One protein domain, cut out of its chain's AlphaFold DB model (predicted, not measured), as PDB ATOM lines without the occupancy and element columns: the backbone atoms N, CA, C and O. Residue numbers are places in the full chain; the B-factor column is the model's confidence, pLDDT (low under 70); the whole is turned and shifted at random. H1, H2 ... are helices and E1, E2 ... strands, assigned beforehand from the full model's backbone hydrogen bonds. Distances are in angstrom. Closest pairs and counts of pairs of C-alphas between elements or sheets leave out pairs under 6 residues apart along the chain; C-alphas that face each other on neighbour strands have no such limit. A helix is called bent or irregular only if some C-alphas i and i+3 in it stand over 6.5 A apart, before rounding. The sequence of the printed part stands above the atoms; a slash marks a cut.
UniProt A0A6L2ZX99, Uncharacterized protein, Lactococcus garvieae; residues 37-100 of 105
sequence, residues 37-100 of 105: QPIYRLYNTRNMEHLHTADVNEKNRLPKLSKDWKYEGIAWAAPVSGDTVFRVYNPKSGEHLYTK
ATOM      1  N   GLN A  37      16.453 124.343  22.743       95.19
ATOM      2  CA  GLN A  37      16.975 123.737  23.956       95.19
ATOM      3  C   GLN A  37      15.848 123.040  24.723       95.19
ATOM      4  O   GLN A  37      14.702 123.497  24.693       95.19
ATOM      5  N   PRO A  38      16.138 121.928  25.415       97.25
ATOM      6  CA  PRO A  38      15.137 121.241  26.212       97.25
ATOM      7  C   PRO A  38      14.773 122.064  27.449       97.25
ATOM      8  O   PRO A  38      15.648 122.553  28.160       97.25
ATOM      9  N   ILE A  39      13.480 122.146  27.744       98.25
ATOM     10  CA  ILE A  39      12.978 122.598  29.037       98.25
ATOM     11  C   ILE A  39      12.647 121.370  29.874       98.25
ATOM     12  O   ILE A  39      11.851 120.516  29.485       98.25
ATOM     13  N   TYR A  40      13.284 121.268  31.028       98.56
ATOM     14  CA  TYR A  40      13.113 120.189  31.985       98.56
ATOM     15  C   TYR A  40      11.945 120.480  32.917       98.56
ATOM     16  O   TYR A  40      11.830 121.602  33.409       98.56
ATOM     17  N   ARG A  41      11.117 119.469  33.199       98.62
ATOM     18  CA  ARG A  41      10.060 119.552  34.212       98.62
ATOM     19  C   ARG A  41      10.478 118.834  35.483       98.62
ATOM     20  O   ARG A  41      10.924 117.683  35.444       98.62
ATOM     21  N   LEU A  42      10.323 119.519  36.609       98.56
ATOM     22  CA  LEU A  42      10.474 118.945  37.936       98.56
ATOM     23  C   LEU A  42       9.186 119.159  38.716       98.56
ATOM     24  O   LEU A  42       8.681 120.275  38.771       98.56
ATOM     25  N   TYR A  43       8.685 118.104  39.341       98.50
ATOM     26  CA  TYR A  43       7.527 118.153  40.219       98.50
ATOM     27  C   TYR A  43       7.970 118.238  41.676       98.50
ATOM     28  O   TYR A  43       8.850 117.487  42.106       98.50
ATOM     29  N   ASN A  44       7.352 119.130  42.443       98.25
ATOM     30  CA  ASN A  44       7.553 119.239  43.876       98.25
ATOM     31  C   ASN A  44       6.372 118.609  44.621       98.25
ATOM     32  O   ASN A  44       5.259 119.131  44.621       98.25
ATOM     33  N   THR A  45       6.607 117.499  45.314       97.75
ATOM     34  CA  THR A  45       5.552 116.763  46.024       97.75
ATOM     35  C   THR A  45       5.013 117.489  47.255       97.75
ATOM     36  O   THR A  45       3.980 117.090  47.781       97.75
ATOM     37  N   ARG A  46       5.713 118.512  47.762       97.31
ATOM     38  CA  ARG A  46       5.334 119.230  48.986       97.31
ATOM     39  C   ARG A  46       4.261 120.279  48.725       97.31
ATOM     40  O   ARG A  46       3.319 120.381  49.499       97.31
ATOM     41  N   ASN A  47       4.429 121.069  47.668       96.75
ATOM     42  CA  ASN A  47       3.496 122.135  47.291       96.75
ATOM     43  C   ASN A  47       2.709 121.820  46.008       96.75
ATOM     44  O   ASN A  47       1.859 122.609  45.617       96.75
ATOM     45  N   MET A  48       2.959 120.661  45.391       97.50
ATOM     46  CA  MET A  48       2.315 120.190  44.162       97.50
ATOM     47  C   MET A  48       2.592 121.068  42.930       97.50
ATOM     48  O   MET A  48       1.868 120.987  41.939       97.50
ATOM     49  N   GLU A  49       3.643 121.886  42.966       97.50
ATOM     50  CA  GLU A  49       4.016 122.756  41.852       97.50
ATOM     51  C   GLU A  49       4.991 122.081  40.885       97.50
ATOM     52  O   GLU A  49       5.702 121.132  41.225       97.50
ATOM     53  N   HIS A  50       5.045 122.624  39.667       98.19
ATOM     54  CA  HIS A  50       6.032 122.249  38.664       98.19
ATOM     55  C   HIS A  50       7.011 123.393  38.432       98.19
ATOM     56  O   HIS A  50       6.614 124.541  38.237       98.19
ATOM     57  N   LEU A  51       8.290 123.048  38.368       97.75
ATOM     58  CA  LEU A  51       9.349 123.916  37.885       97.75
ATOM     59  C   LEU A  51       9.690 123.539  36.445       97.75
ATOM     60  O   LEU A  51       9.883 122.361  36.135       97.75
ATOM     61  N   HIS A  52       9.806 124.551  35.591       98.06
ATOM     62  CA  HIS A  52      10.268 124.418  34.216       98.06
ATOM     63  C   HIS A  52      11.577 125.178  34.059       98.06
ATOM     64  O   HIS A  52      11.614 126.384  34.288       98.06
ATOM     65  N   THR A  53      12.644 124.480  33.680       97.81
ATOM     66  CA  THR A  53      13.980 125.076  33.617       97.81
ATOM     67  C   THR A  53      14.778 124.593  32.417       97.81
ATOM     68  O   THR A  53      14.734 123.414  32.067       97.81
ATOM     69  N   ALA A  54      15.519 125.502  31.784       97.25
ATOM     70  CA  ALA A  54      16.553 125.154  30.809       97.25
ATOM     71  C   ALA A  54      17.886 124.793  31.497       97.25
ATOM     72  O   ALA A  54      18.772 124.220  30.863       97.25
ATOM     73  N   ASP A  55      18.048 125.115  32.788       97.56
ATOM     74  CA  ASP A  55      19.301 124.910  33.508       97.56
ATOM     75  C   ASP A  55      19.472 123.442  33.926       97.56
ATOM     76  O   ASP A  55      18.760 122.881  34.766       97.56
ATOM     77  N   VAL A  56      20.491 122.812  33.343       97.56
ATOM     78  CA  VAL A  56      20.896 121.443  33.659       97.56
ATOM     79  C   VAL A  56      21.339 121.313  35.120       97.56
ATOM     80  O   VAL A  56      21.102 120.269  35.733       97.56
ATOM     81  N   ASN A  57      21.959 122.345  35.697       97.81
ATOM     82  CA  ASN A  57      22.394 122.337  37.090       97.81
ATOM     83  C   ASN A  57      21.198 122.352  38.038       97.81
ATOM     84  O   ASN A  57      21.164 121.539  38.961       97.81
ATOM     85  N   GLU A  58      20.206 123.207  37.794       97.25
ATOM     86  CA  GLU A  58      18.966 123.245  38.573       97.25
ATOM     87  C   GLU A  58      18.235 121.896  38.526       97.25
ATOM     88  O   GLU A  58      17.976 121.296  39.577       97.25
ATOM     89  N   LYS A  59      18.041 121.344  37.318       97.81
ATOM     90  CA  LYS A  59      17.475 120.001  37.111       97.81
ATOM     91  C   LYS A  59      18.207 118.926  37.925       97.81
ATOM     92  O   LYS A  59      17.577 118.062  38.530       97.81
ATOM     93  N   ASN A  60      19.540 118.954  37.929       98.19
ATOM     94  CA  ASN A  60      20.360 117.926  38.573       98.19
ATOM     95  C   ASN A  60      20.503 118.111  40.091       98.19
ATOM     96  O   ASN A  60      20.750 117.136  40.805       98.19
ATOM     97  N   ARG A  61      20.436 119.351  40.587       97.94
ATOM     98  CA  ARG A  61      20.729 119.688  41.983       97.94
ATOM     99  C   ARG A  61      19.490 119.602  42.867       97.94
ATOM    100  O   ARG A  61      19.612 119.125  43.992       97.94
ATOM    101  N   LEU A  62      18.315 119.999  42.380       97.19
ATOM    102  CA  LEU A  62      17.093 120.021  43.193       97.19
ATOM    103  C   LEU A  62      16.716 118.649  43.787       97.19
ATOM    104  O   LEU A  62      16.535 118.592  45.007       97.19
ATOM    105  N   PRO A  63      16.719 117.533  43.024       97.12
ATOM    106  CA  PRO A  63      16.443 116.205  43.585       97.12
ATOM    107  C   PRO A  63      17.478 115.736  44.620       97.12
ATOM    108  O   PRO A  63      17.194 114.864  45.435       97.12
ATOM    109  N   LYS A  64      18.695 116.305  44.601       97.50
ATOM    110  CA  LYS A  64      19.758 116.002  45.576       97.50
ATOM    111  C   LYS A  64      19.619 116.816  46.861       97.50
ATOM    112  O   LYS A  64      20.039 116.356  47.915       97.50
ATOM    113  N   LEU A  65      19.069 118.028  46.772       96.50
ATOM    114  CA  LEU A  65      18.866 118.913  47.921       96.50
ATOM    115  C   LEU A  65      17.608 118.560  48.719       96.50
ATOM    116  O   LEU A  65      17.560 118.808  49.921       96.50
ATOM    117  N   SER A  66      16.582 118.006  48.072       95.88
ATOM    118  CA  SER A  66      15.348 117.605  48.743       95.88
ATOM    119  C   SER A  66      14.674 116.442  48.025       95.88
ATOM    120  O   SER A  66      14.518 116.461  46.808       95.88
ATOM    121  N   LYS A  67      14.188 115.475  48.814       96.31
ATOM    122  CA  LYS A  67      13.390 114.332  48.340       96.31
ATOM    123  C   LYS A  67      12.054 114.725  47.698       96.31
ATOM    124  O   LYS A  67      11.427 113.891  47.053       96.31
ATOM    125  N   ASP A  68      11.612 115.963  47.918       97.75
ATOM    126  CA  ASP A  68      10.324 116.434  47.418       97.75
ATOM    127  C   ASP A  68      10.394 116.813  45.935       97.75
ATOM    128  O   ASP A  68       9.365 116.859  45.270       97.75
ATOM    129  N   TRP A  69      11.595 117.043  45.393       98.31
ATOM    130  CA  TRP A  69      11.791 117.326  43.975       98.31
ATOM    131  C   TRP A  69      11.986 116.041  43.173       98.31
ATOM    132  O   TRP A  69      12.939 115.289  43.388       98.31
ATOM    133  N   LYS A  70      11.113 115.823  42.190       98.12
ATOM    134  CA  LYS A  70      11.150 114.694  41.257       98.12
ATOM    135  C   LYS A  70      11.352 115.202  39.839       98.12
ATOM    136  O   LYS A  70      10.570 116.009  39.354       98.12
ATOM    137  N   TYR A  71      12.394 114.721  39.168       98.25
ATOM    138  CA  TYR A  71      12.581 114.993  37.746       98.25
ATOM    139  C   TYR A  71      11.603 114.152  36.918       98.25
ATOM    140  O   TYR A  71      11.576 112.932  37.063       98.25
ATOM    141  N   GLU A  72      10.823 114.799  36.054       98.25
ATOM    142  CA  GLU A  72       9.780 114.144  35.252       98.25
ATOM    143  C   GLU A  72      10.146 113.983  33.773       98.25
ATOM    144  O   GLU A  72       9.440 113.299  33.037       98.25
ATOM    145  N   GLY A  73      11.242 114.599  33.325       97.81
ATOM    146  CA  GLY A  73      11.686 114.529  31.934       97.81
ATOM    147  C   GLY A  73      11.748 115.886  31.240       97.81
ATOM    148  O   GLY A  73      11.822 116.946  31.867       97.81
ATOM    149  N   ILE A  74      11.788 115.840  29.911       98.19
ATOM    150  CA  ILE A  74      11.722 117.023  29.050       98.19
ATOM    151  C   ILE A  74      10.246 117.352  28.822       98.19
ATOM    152  O   ILE A  74       9.481 116.494  28.394       98.19
ATOM    153  N   ALA A  75       9.861 118.590  29.113       97.75
ATOM    154  CA  ALA A  75       8.503 119.089  28.960       97.75
ATOM    155  C   ALA A  75       8.214 119.491  27.508       97.75
ATOM    156  O   ALA A  75       7.219 119.075  26.922       97.75
ATOM    157  N   TRP A  76       9.107 120.304  26.937       97.00
ATOM    158  CA  TRP A  76       9.089 120.768  25.551       97.00
ATOM    159  C   TRP A  76      10.487 121.256  25.141       97.00
ATOM    160  O   TRP A  76      11.385 121.375  25.977       97.00
ATOM    161  N   ALA A  77      10.674 121.545  23.852       95.56
ATOM    162  CA  ALA A  77      11.848 122.249  23.342       95.56
ATOM    163  C   ALA A  77      11.503 123.734  23.159       95.56
ATOM    164  O   ALA A  77      10.529 124.063  22.484       95.56
ATOM    165  N   ALA A  78      12.271 124.625  23.780       92.75
ATOM    166  CA  ALA A  78      12.118 126.070  23.649       92.75
ATOM    167  C   ALA A  78      13.198 126.632  22.719       92.75
ATOM    168  O   ALA A  78      14.310 126.102  22.704       92.75
ATOM    169  N   PRO A  79      12.923 127.702  21.964       91.38
ATOM    170  CA  PRO A  79      13.973 128.388  21.226       91.38
ATOM    171  C   PRO A  79      14.996 128.992  22.207       91.38
ATOM    172  O   PRO A  79      14.644 129.449  23.293       91.38
ATOM    173  N   VAL A  80      16.280 128.962  21.841       90.69
ATOM    174  CA  VAL A  80      17.392 129.500  22.652       90.69
ATOM    175  C   VAL A  80      17.381 131.032  22.666       90.69
ATOM    176  O   VAL A  80      17.859 131.651  23.611       90.69
ATOM    177  N   SER A  81      16.811 131.643  21.631       87.69
ATOM    178  CA  SER A  81      16.623 133.088  21.503       87.69
ATOM    179  C   SER A  81      15.270 133.384  20.858       87.69
ATOM    180  O   SER A  81      14.675 132.517  20.219       87.69
ATOM    181  N   GLY A  82      14.762 134.597  21.037       85.88
ATOM    182  CA  GLY A  82      13.501 135.026  20.446       85.88
ATOM    183  C   GLY A  82      13.224 136.497  20.717       85.88
ATOM    184  O   GLY A  82      13.950 137.143  21.474       85.88
ATOM    185  N   ASP A  83      12.165 137.005  20.097       88.94
ATOM    186  CA  ASP A  83      11.707 138.375  20.314       88.94
ATOM    187  C   ASP A  83      10.949 138.495  21.640       88.94
ATOM    188  O   ASP A  83      10.254 137.566  22.063       88.94
ATOM    189  N   THR A  84      11.026 139.669  22.269       89.25
ATOM    190  CA  THR A  84      10.191 140.001  23.428       89.25
ATOM    191  C   THR A  84       8.713 139.975  23.035       89.25
ATOM    192  O   THR A  84       8.314 140.568  22.034       89.25
ATOM    193  N   VAL A  85       7.894 139.303  23.848       91.06
ATOM    194  CA  VAL A  85       6.433 139.272  23.720       91.06
ATOM    195  C   VAL A  85       5.828 139.670  25.059       91.06
ATOM    196  O   VAL A  85       6.179 139.117  26.103       91.06
ATOM    197  N   PHE A  86       4.907 140.619  25.025       91.31
ATOM    198  CA  PHE A  86       4.174 141.108  26.180       91.31
ATOM    199  C   PHE A  86       2.841 140.378  26.318       91.31
ATOM    200  O   PHE A  86       2.204 140.032  25.321       91.31
ATOM    201  N   ARG A  87       2.413 140.147  27.564       93.00
ATOM    202  CA  ARG A  87       1.103 139.574  27.887       93.00
ATOM    203  C   ARG A  87       0.216 140.655  28.493       93.00
ATOM    204  O   ARG A  87       0.432 141.041  29.640       93.00
ATOM    205  N   VAL A  88      -0.790 141.091  27.745       92.31
ATOM    206  CA  VAL A  88      -1.781 142.083  28.180       92.31
ATOM    207  C   VAL A  88      -2.947 141.352  28.837       92.31
ATOM    208  O   VAL A  88      -3.460 140.382  28.278       92.31
ATOM    209  N   TYR A  89      -3.353 141.793  30.028       93.12
ATOM    210  CA  TYR A  89      -4.450 141.191  30.789       93.12
ATOM    211  C   TYR A  89      -5.682 142.094  30.791       93.12
ATOM    212  O   TYR A  89      -5.611 143.245  31.219       93.12
ATOM    213  N   ASN A  90      -6.831 141.554  30.379       92.75
ATOM    214  CA  ASN A  90      -8.115 142.233  30.508       92.75
ATOM    215  C   ASN A  90      -8.847 141.759  31.779       92.75
ATOM    216  O   ASN A  90      -9.397 140.657  31.784       92.75
ATOM    217  N   PRO A  91      -8.958 142.582  32.842       93.38
ATOM    218  CA  PRO A  91      -9.609 142.172  34.087       93.38
ATOM    219  C   PRO A  91     -11.128 141.994  33.976       93.38
ATOM    220  O   PRO A  91     -11.725 141.389  34.863       93.38
ATOM    221  N   LYS A  92     -11.774 142.524  32.928       94.06
ATOM    222  CA  LYS A  92     -13.229 142.404  32.741       94.06
ATOM    223  C   LYS A  92     -13.622 141.080  32.094       94.06
ATOM    224  O   LYS A  92     -14.592 140.473  32.530       94.06
ATOM    225  N   SER A  93     -12.901 140.657  31.053       94.56
ATOM    226  CA  SER A  93     -13.163 139.385  30.363       94.56
ATOM    227  C   SER A  93     -12.318 138.223  30.894       94.56
ATOM    228  O   SER A  93     -12.675 137.070  30.680       94.56
ATOM    229  N   GLY A  94     -11.213 138.505  31.591       93.56
ATOM    230  CA  GLY A  94     -10.219 137.505  31.998       93.56
ATOM    231  C   GLY A  94      -9.274 137.081  30.865       93.56
ATOM    232  O   GLY A  94      -8.458 136.173  31.041       93.56
ATOM    233  N   GLU A  95      -9.378 137.711  29.694       95.06
ATOM    234  CA  GLU A  95      -8.586 137.364  28.516       95.06
ATOM    235  C   GLU A  95      -7.134 137.824  28.633       95.06
ATOM    236  O   GLU A  95      -6.804 138.811  29.297       95.06
ATOM    237  N   HIS A  96      -6.273 137.088  27.934       93.81
ATOM    238  CA  HIS A  96      -4.858 137.387  27.802       93.81
ATOM    239  C   HIS A  96      -4.519 137.503  26.318       93.81
ATOM    240  O   HIS A  96      -4.742 136.559  25.557       93.81
ATOM    241  N   LEU A  97      -3.973 138.646  25.919       92.69
ATOM    242  CA  LEU A  97      -3.492 138.903  24.564       92.69
ATOM    243  C   LEU A  97      -1.964 138.901  24.570       92.69
ATOM    244  O   LEU A  97      -1.344 139.324  25.549       92.69
ATOM    245  N   TYR A  98      -1.364 138.419  23.483       92.31
ATOM    246  CA  TYR A  98       0.085 138.400  23.309       92.31
ATOM    247  C   TYR A  98       0.470 139.293  22.141       92.31
ATOM    248  O   TYR A  98      -0.018 139.101  21.029       92.31
ATOM    249  N   THR A  99       1.359 140.244  22.400       92.38
ATOM    250  CA  THR A  99       1.787 141.239  21.419       92.38
ATOM    251  C   THR A  99       3.294 141.449  21.466       92.38
ATOM    252  O   THR A  99       3.924 141.283  22.510       92.38
ATOM    253  N   LYS A 100       3.890 141.783  20.320       92.56
ATOM    254  CA  LYS A 100       5.292 142.220  20.235       92.56
ATOM    255  C   LYS A 100       5.434 143.731  20.418       92.56
ATOM    256  O   LYS A 100       6.551 144.206  20.596       92.56
TER     257      LYS A 100
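What this domain is: This is residues 37 to 100 of the 105 residues of an uncharacterized protein of Lactococcus garvieae (UniProt A0A6L2ZX99). Two separate parts are joined by a single stretch of chain with no named element: a small three-stranded sheet, E2, E1 and E3, with the short helix H1 over one face, and, away from it, a lone two-stranded hairpin of E4 and E5. Residues 80 to 85 bridge the gap, and E3 bends strongly on its way along the sheet. The printed part has 64 residues with one named helix and five named strands, in the order E1, E2, H1, E3, E4, E5; both sheets, E2 - E1 - E3 and E4 - E5, are antiparallel, and the class is mixed, helices and strands. The whole is only just loose, close to extended, with a radius of gyration of the C-alphas of 15.5 A, and flat, spanning 42 by 29 by 15 A.

How they stand to each other: E1, residues 37 to 44, is the inner strand of its sheet. E2, residues 50 to 53, is an edge strand and forms an antiparallel hairpin with E1 at 153 degrees; N 42 and O 51 are 2.9 A apart, within hydrogen-bond range. H1, residues 56 to 65, is on this sheet at a height over the sheet of 9.2 A, and makes two layers with it, a helix on one face of a sheet. It lies over E1 and runs along the strands, at 10 degrees to E1 on the local plane; the closest C-alphas of the two, Tyr 40 and Lys 59, are 6.7 A apart. In H1, 4 of 6 O i to N i+4 pairs are within hydrogen-bond range. E3, residues 69 to 79, is the other edge strand, antiparallel to E1 at 152 degrees, with N 39 and O 76 2.8 A apart. E2, H1 and E3 form a split strand-helix-strand unit, two strands running the same way with E1 between them, and its crossover is right-handed. E4, residues 86 to 89, is apart from E3. E5, residues 96 to 99, forms an antiparallel hairpin with E4 at 152 degrees; N 88 and O 97 are 2.9 A apart.

Where its parts are: E1 begins at C-alpha 37, (16.975, 123.737, 23.956), and is 22.5 A long. E2 is 9.8 A and H1 14.6 A; H1 is only just irregular, with C-alphas 60 and 63 6.6 A apart. E3 is 25.4 A from first to last C-alpha and bends by 67 degrees at residue 72. E4 is 9.8 A, and E5, 10.0 A, ends at C-alpha 99, (1.787, 141.239, 21.419).

The domain as a whole: The C-alphas farthest apart, of Lys 64 and Lys 92, are 44.2 A apart. The printed part has no cut, and no link is long. Mean pLDDT of the printed part is 95.5, and no printed residue is under 70.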